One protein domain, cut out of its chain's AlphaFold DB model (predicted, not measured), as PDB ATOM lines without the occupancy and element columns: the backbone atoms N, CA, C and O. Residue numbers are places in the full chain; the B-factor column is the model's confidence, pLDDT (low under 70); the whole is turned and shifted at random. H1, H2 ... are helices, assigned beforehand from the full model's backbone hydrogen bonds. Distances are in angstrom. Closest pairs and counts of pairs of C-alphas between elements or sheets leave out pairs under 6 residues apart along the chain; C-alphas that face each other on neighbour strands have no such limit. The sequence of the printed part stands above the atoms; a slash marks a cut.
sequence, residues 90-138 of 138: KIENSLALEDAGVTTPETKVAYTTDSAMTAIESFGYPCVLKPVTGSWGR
ATOM      1  N   LYS A  90     149.472 248.552 117.927       97.81
ATOM      2  CA  LYS A  90     150.595 248.748 118.854       97.81
ATOM      3  C   LYS A  90     151.953 248.744 118.157       97.81
ATOM      4  O   LYS A  90     152.882 249.296 118.740       97.81
ATOM      5  N   ILE A  91     152.091 248.117 116.990       97.38
ATOM      6  CA  ILE A  91     153.341 248.145 116.227       97.38
ATOM      7  C   ILE A  91     153.483 249.509 115.567       97.38
ATOM      8  O   ILE A  91     154.491 250.162 115.812       97.38
ATOM      9  N   GLU A  92     152.463 249.974 114.839       98.12
ATOM     10  CA  GLU A  92     152.480 251.300 114.198       98.12
ATOM     11  C   GLU A  92     152.743 252.409 115.225       98.12
ATOM     12  O   GLU A  92     153.603 253.261 115.027       98.12
ATOM     13  N   ASN A  93     152.080 252.349 116.384       98.31
ATOM     14  CA  ASN A  93     152.340 253.282 117.477       98.31
ATOM     15  C   ASN A  93     153.778 253.177 118.019       98.31
ATOM     16  O   ASN A  93     154.418 254.192 118.264       98.31
ATOM     17  N   SER A  94     154.312 251.962 118.205       98.06
ATOM     18  CA  SER A  94     155.688 251.799 118.706       98.06
ATOM     19  C   SER A  94     156.716 252.356 117.717       98.06
ATOM     20  O   SER A  94     157.659 253.008 118.147       98.06
ATOM     21  N   LEU A  95     156.507 252.151 116.413       97.88
ATOM     22  CA  LEU A  95     157.349 252.718 115.358       97.88
ATOM     23  C   LEU A  95     157.259 254.246 115.335       97.88
ATOM     24  O   LEU A  95     158.288 254.908 115.357       97.88
ATOM     25  N   ALA A  96     156.049 254.812 115.401       98.31
ATOM     26  CA  ALA A  96     155.861 256.262 115.449       98.31
ATOM     27  C   ALA A  96     156.540 256.910 116.672       98.31
ATOM     28  O   ALA A  96     157.064 258.019 116.581       98.31
ATOM     29  N   LEU A  97     156.543 256.226 117.822       98.38
ATOM     30  CA  LEU A  97     157.228 256.691 119.030       98.38
ATOM     31  C   LEU A  97     158.754 256.601 118.901       98.38
ATOM     32  O   LEU A  97     159.438 257.550 119.284       98.38
ATOM     33  N   GLU A  98     159.276 255.505 118.345       97.69
ATOM     34  CA  GLU A  98     160.708 255.328 118.076       97.69
ATOM     35  C   GLU A  98     161.224 256.390 117.091       97.69
ATOM     36  O   GLU A  98     162.209 257.070 117.379       97.69
ATOM     37  N   ASP A  99     160.508 256.614 115.984       97.94
ATOM     38  CA  ASP A  99     160.837 257.627 114.971       97.94
ATOM     39  C   ASP A  99     160.836 259.050 115.555       97.94
ATOM     40  O   ASP A  99     161.628 259.906 115.155       97.94
ATOM     41  N   ALA A 100     159.970 259.304 116.539       98.38
ATOM     42  CA  ALA A 100     159.915 260.565 117.274       98.38
ATOM     43  C   ALA A 100     160.962 260.672 118.404       98.38
ATOM     44  O   ALA A 100     161.021 261.699 119.086       98.38
ATOM     45  N   GLY A 101     161.776 259.637 118.638       98.12
ATOM     46  CA  GLY A 101     162.769 259.595 119.714       98.12
ATOM     47  C   GLY A 101     162.160 259.523 121.119       98.12
ATOM     48  O   GLY A 101     162.801 259.915 122.098       98.12
ATOM     49  N   VAL A 102     160.915 259.055 121.240       98.50
ATOM     50  CA  VAL A 102     160.228 258.901 122.525       98.50
ATOM     51  C   VAL A 102     160.635 257.576 123.158       98.50
ATOM     52  O   VAL A 102     160.437 256.508 122.590       98.50
ATOM     53  N   THR A 103     161.168 257.627 124.379       97.94
ATOM     54  CA  THR A 103     161.586 256.415 125.092       97.94
ATOM     55  C   THR A 103     160.389 255.523 125.427       97.94
ATOM     56  O   THR A 103     159.468 255.936 126.136       97.94
ATOM     57  N   THR A 104     160.439 254.271 124.973       97.12
ATOM     58  CA  THR A 104     159.447 253.226 125.261       97.12
ATOM     59  C   THR A 104     160.133 251.942 125.754       97.12
ATOM     60  O   THR A 104     161.359 251.832 125.677       97.12
ATOM     61  N   PRO A 105     159.394 250.966 126.320       96.38
ATOM     62  CA  PRO A 105     159.958 249.652 126.629       96.38
ATOM     63  C   PRO A 105     160.513 248.955 125.382       96.38
ATOM     64  O   PRO A 105     159.878 248.997 124.325       96.38
ATOM     65  N   GLU A 106     161.636 248.241 125.525       95.69
ATOM     66  CA  GLU A 106     162.193 247.426 124.439       95.69
ATOM     67  C   GLU A 106     161.113 246.477 123.898       95.69
ATOM     68  O   GLU A 106     160.482 245.725 124.645       95.69
ATOM     69  N   THR A 107     160.856 246.554 122.592       97.19
ATOM     70  CA  THR A 107     159.738 245.864 121.947       97.19
ATOM     71  C   THR A 107     160.242 245.113 120.720       97.19
ATOM     72  O   THR A 107     160.906 245.680 119.859       97.19
ATOM     73  N   LYS A 108     159.906 243.822 120.624       97.38
ATOM     74  CA  LYS A 108     160.185 242.967 119.459       97.38
ATOM     75  C   LYS A 108     158.881 242.374 118.940       97.38
ATOM     76  O   LYS A 108     157.988 242.054 119.724       97.38
ATOM     77  N   VAL A 109     158.789 242.209 117.623       97.50
ATOM     78  CA  VAL A 109     157.652 241.571 116.949       97.50
ATOM     79  C   VAL A 109     158.081 240.196 116.456       97.50
ATOM     80  O   VAL A 109     159.150 240.043 115.870       97.50
ATOM     81  N   ALA A 110     157.237 239.197 116.690       97.56
ATOM     82  CA  ALA A 110     157.443 237.827 116.248       97.56
ATOM     83  C   ALA A 110     156.188 237.316 115.532       97.56
ATOM     84  O   ALA A 110     155.070 237.558 115.985       97.56
ATOM     85  N   TYR A 111     156.380 236.593 114.428       96.75
ATOM     86  CA  TYR A 111     155.293 236.061 113.591       96.75
ATOM     87  C   TYR A 111     155.129 234.541 113.714       96.75
ATOM     88  O   TYR A 111     154.239 233.956 113.102       96.75
ATOM     89  N   THR A 112     155.988 233.892 114.502       98.12
ATOM     90  CA  THR A 112     155.943 232.453 114.782       98.12
ATOM     91  C   THR A 112     156.217 232.202 116.259       98.12
ATOM     92  O   THR A 112     156.869 233.009 116.921       98.12
ATOM     93  N   THR A 113     155.770 231.057 116.774       98.12
ATOM     94  CA  THR A 113     156.058 230.651 118.156       98.12
ATOM     95  C   THR A 113     157.562 230.594 118.425       98.12
ATOM     96  O   THR A 113     158.014 231.146 119.421       98.12
ATOM     97  N   ASP A 114     158.354 230.017 117.520       98.50
ATOM     98  CA  ASP A 114     159.804 229.871 117.717       98.50
ATOM     99  C   ASP A 114     160.527 231.226 117.791       98.50
ATOM    100  O   ASP A 114     161.391 231.440 118.648       98.50
ATOM    101  N   SER A 115     160.140 232.181 116.933       98.31
ATOM    102  CA  SER A 115     160.695 233.543 116.978       98.31
ATOM    103  C   SER A 115     160.244 234.302 118.228       98.31
ATOM    104  O   SER A 115     161.043 235.031 118.814       98.31
ATOM    105  N   ALA A 116     159.011 234.079 118.690       98.00
ATOM    106  CA  ALA A 116     158.512 234.654 119.935       98.00
ATOM    107  C   ALA A 116     159.282 234.114 121.149       98.00
ATOM    108  O   ALA A 116     159.723 234.900 121.983       98.00
ATOM    109  N   MET A 117     159.517 232.800 121.214       98.19
ATOM    110  CA  MET A 117     160.311 232.181 122.281       98.19
ATOM    111  C   MET A 117     161.749 232.704 122.287       98.19
ATOM    112  O   MET A 117     162.262 233.071 123.338       98.19
ATOM    113  N   THR A 118     162.374 232.831 121.113       98.31
ATOM    114  CA  THR A 118     163.721 233.418 120.991       98.31
ATOM    115  C   THR A 118     163.761 234.858 121.518       98.31
ATOM    116  O   THR A 118     164.692 235.233 122.229       98.31
ATOM    117  N   ALA A 119     162.745 235.671 121.208       97.94
ATOM    118  CA  ALA A 119     162.654 237.042 121.705       97.94
ATOM    119  C   ALA A 119     162.480 237.093 123.234       97.94
ATOM    120  O   ALA A 119     163.171 237.872 123.890       97.94
ATOM    121  N   ILE A 120     161.621 236.240 123.799       98.06
ATOM    122  CA  ILE A 120     161.386 236.135 125.248       98.06
ATOM    123  C   ILE A 120     162.680 235.788 125.993       98.06
ATOM    124  O   ILE A 120     163.055 236.505 126.918       98.06
ATOM    125  N   GLU A 121     163.405 234.757 125.552       98.00
ATOM    126  CA  GLU A 121     164.679 234.370 126.174       98.00
ATOM    127  C   GLU A 121     165.736 235.480 126.065       98.00
ATOM    128  O   GLU A 121     166.551 235.650 126.969       98.00
ATOM    129  N   SER A 122     165.699 236.287 124.994       97.69
ATOM    130  CA  SER A 122     166.602 237.435 124.843       97.69
ATOM    131  C   SER A 122     166.304 238.588 125.808       97.69
ATOM    132  O   SER A 122     167.233 239.280 126.214       97.69
ATOM    133  N   PHE A 123     165.034 238.800 126.175       97.44
ATOM    134  CA  PHE A 123     164.649 239.807 127.170       97.44
ATOM    135  C   PHE A 123     164.923 239.335 128.602       97.44
ATOM    136  O   PHE A 123     165.263 240.138 129.469       97.44
ATOM    137  N   GLY A 124     164.761 238.034 128.850       97.19
ATOM    138  CA  GLY A 124     164.723 237.471 130.193       97.19
ATOM    139  C   GLY A 124     163.367 237.671 130.880       97.19
ATOM    140  O   GLY A 124     162.475 238.374 130.400       97.19
ATOM    141  N   TYR A 125     163.200 237.013 132.027       97.44
ATOM    142  CA  TYR A 125     161.944 237.013 132.775       97.44
ATOM    143  C   TYR A 125     161.972 238.031 133.933       97.44
ATOM    144  O   TYR A 125     162.977 238.105 134.644       97.44
ATOM    145  N   PRO A 126     160.860 238.750 134.197       96.19
ATOM    146  CA  PRO A 126     159.583 238.707 133.475       96.19
ATOM    147  C   PRO A 126     159.581 239.555 132.189       96.19
ATOM    148  O   PRO A 126     160.170 240.631 132.147       96.19
ATOM    149  N   CYS A 127     158.812 239.125 131.183       97.00
ATOM    150  CA  CYS A 127     158.505 239.909 129.983       97.00
ATOM    151  C   CYS A 127     156.990 239.941 129.711       97.00
ATOM    152  O   CYS A 127     156.241 239.085 130.188       97.00
ATOM    153  N   VAL A 128     156.527 240.912 128.917       97.19
ATOM    154  CA  VAL A 128     155.106 241.067 128.560       97.19
ATOM    155  C   VAL A 128     154.871 240.626 127.119       97.19
ATOM    156  O   VAL A 128     155.412 241.219 126.191       97.19
ATOM    157  N   LEU A 129     153.998 239.636 126.931       96.62
ATOM    158  CA  LEU A 129     153.449 239.274 125.626       96.62
ATOM    159  C   LEU A 129     152.078 239.939 125.449       96.62
ATOM    160  O   LEU A 129     151.230 239.854 126.337       96.62
ATOM    161  N   LYS A 130     151.852 240.599 124.310       97.12
ATOM    162  CA  LYS A 130     150.587 241.281 123.997       97.12
ATOM    163  C   LYS A 130     150.246 241.153 122.509       97.12
ATOM    164  O   LYS A 130     151.166 241.159 121.690       97.12
ATOM    165  N   PRO A 131     148.958 241.085 122.133       96.75
ATOM    166  CA  PRO A 131     148.563 241.159 120.734       96.75
ATOM    167  C   PRO A 131     148.751 242.579 120.182       96.75
ATOM    168  O   PRO A 131     148.649 243.575 120.912       96.75
ATOM    169  N   VAL A 132     148.981 242.663 118.870       96.69
ATOM    170  CA  VAL A 132     149.166 243.922 118.131       96.69
ATOM    171  C   VAL A 132     147.924 244.805 118.259       96.69
ATOM    172  O   VAL A 132     147.971 245.905 118.810       96.69
ATOM    173  N   THR A 133     146.773 244.266 117.873       95.88
ATOM    174  CA  THR A 133     145.471 244.914 118.033       95.88
ATOM    175  C   THR A 133     144.800 244.451 119.318       95.88
ATOM    176  O   THR A 133     144.935 243.295 119.706       95.88
ATOM    177  N   GLY A 134     144.043 245.331 119.964       93.38
ATOM    178  CA  GLY A 134     143.302 244.999 121.181       93.38
ATOM    179  C   GLY A 134     143.263 246.174 122.145       93.38
ATOM    180  O   GLY A 134     144.186 246.991 122.168       93.38
ATOM    181  N   SER A 135     142.190 246.252 122.925       92.50
ATOM    182  CA  SER A 135     141.948 247.295 123.919       92.50
ATOM    183  C   SER A 135     141.369 246.670 125.190       92.50
ATOM    184  O   SER A 135     140.879 245.540 125.167       92.50
ATOM    185  N   TRP A 136     141.437 247.396 126.308       91.75
ATOM    186  CA  TRP A 136     141.005 246.931 127.635       91.75
ATOM    187  C   TRP A 136     141.693 245.640 128.109       91.75
ATOM    188  O   TRP A 136     141.057 244.781 128.719       91.75
ATOM    189  N   GLY A 137     142.995 245.509 127.830       89.75
ATOM    190  CA  GLY A 137     143.820 244.396 128.315       89.75
ATOM    191  C   GLY A 137     143.493 243.040 127.688       89.75
ATOM    192  O   GLY A 137     143.792 242.013 128.292       89.75
ATOM    193  N   ARG A 138     142.848 243.044 126.517       85.56
ATOM    194  CA  ARG A 138     142.577 241.856 125.703       85.56
ATOM    195  C   ARG A 138     143.562 241.727 124.554       85.56
ATOM    196  O   ARG A 138     143.990 242.783 124.030       85.56
TER     197      ARG A 138
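AT A GLANCE: This is residues 90 to 138 of the 138 residues of the protein "RimK-like ATP-grasp domain protein" of Haloquadratum sp. J07HQX50 (UniProt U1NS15). Two short helices, H1 and H2, stand well separated at opposite ends of a loose frame, with an unnamed link between them; after H2 an unnamed tail makes a third corner with its last residues, 133 to 138. The printed part has 49 residues, with two named helices in the order H1, H2 and no named strand; the class is all helix, though under half of the residues are in named elements. It is only just loose, close to compact, with a radius of gyration of the C-alphas of 11.8 A and spans of 30 by 23 by 20 A.

IN THESE COORDINATES: H1, residues 90 to 99, is 14.1 A long and begins at C-alpha 90 (150.595, 248.748, 118.854). H2, residues 113 to 123, is 15.5 A long and ends at C-alpha 123 (164.649, 239.807, 127.170).

HOW THE PARTS SIT: H1 and H2 are apart, with no C-alpha of the one within 8 A of the other. Residues 96 to 101, of which 96 to 99 belong to H1, stand free. In H1 and H2 every O i to N i+4 pair is within hydrogen-bond range.

THE WHOLE: The C-alphas farthest apart, of Ala 100 and Asp 114, are 30.7 A apart. The printed part has no cut. The link from H1 to H2, 13 residues, is long. No printed residue is under pLDDT 70.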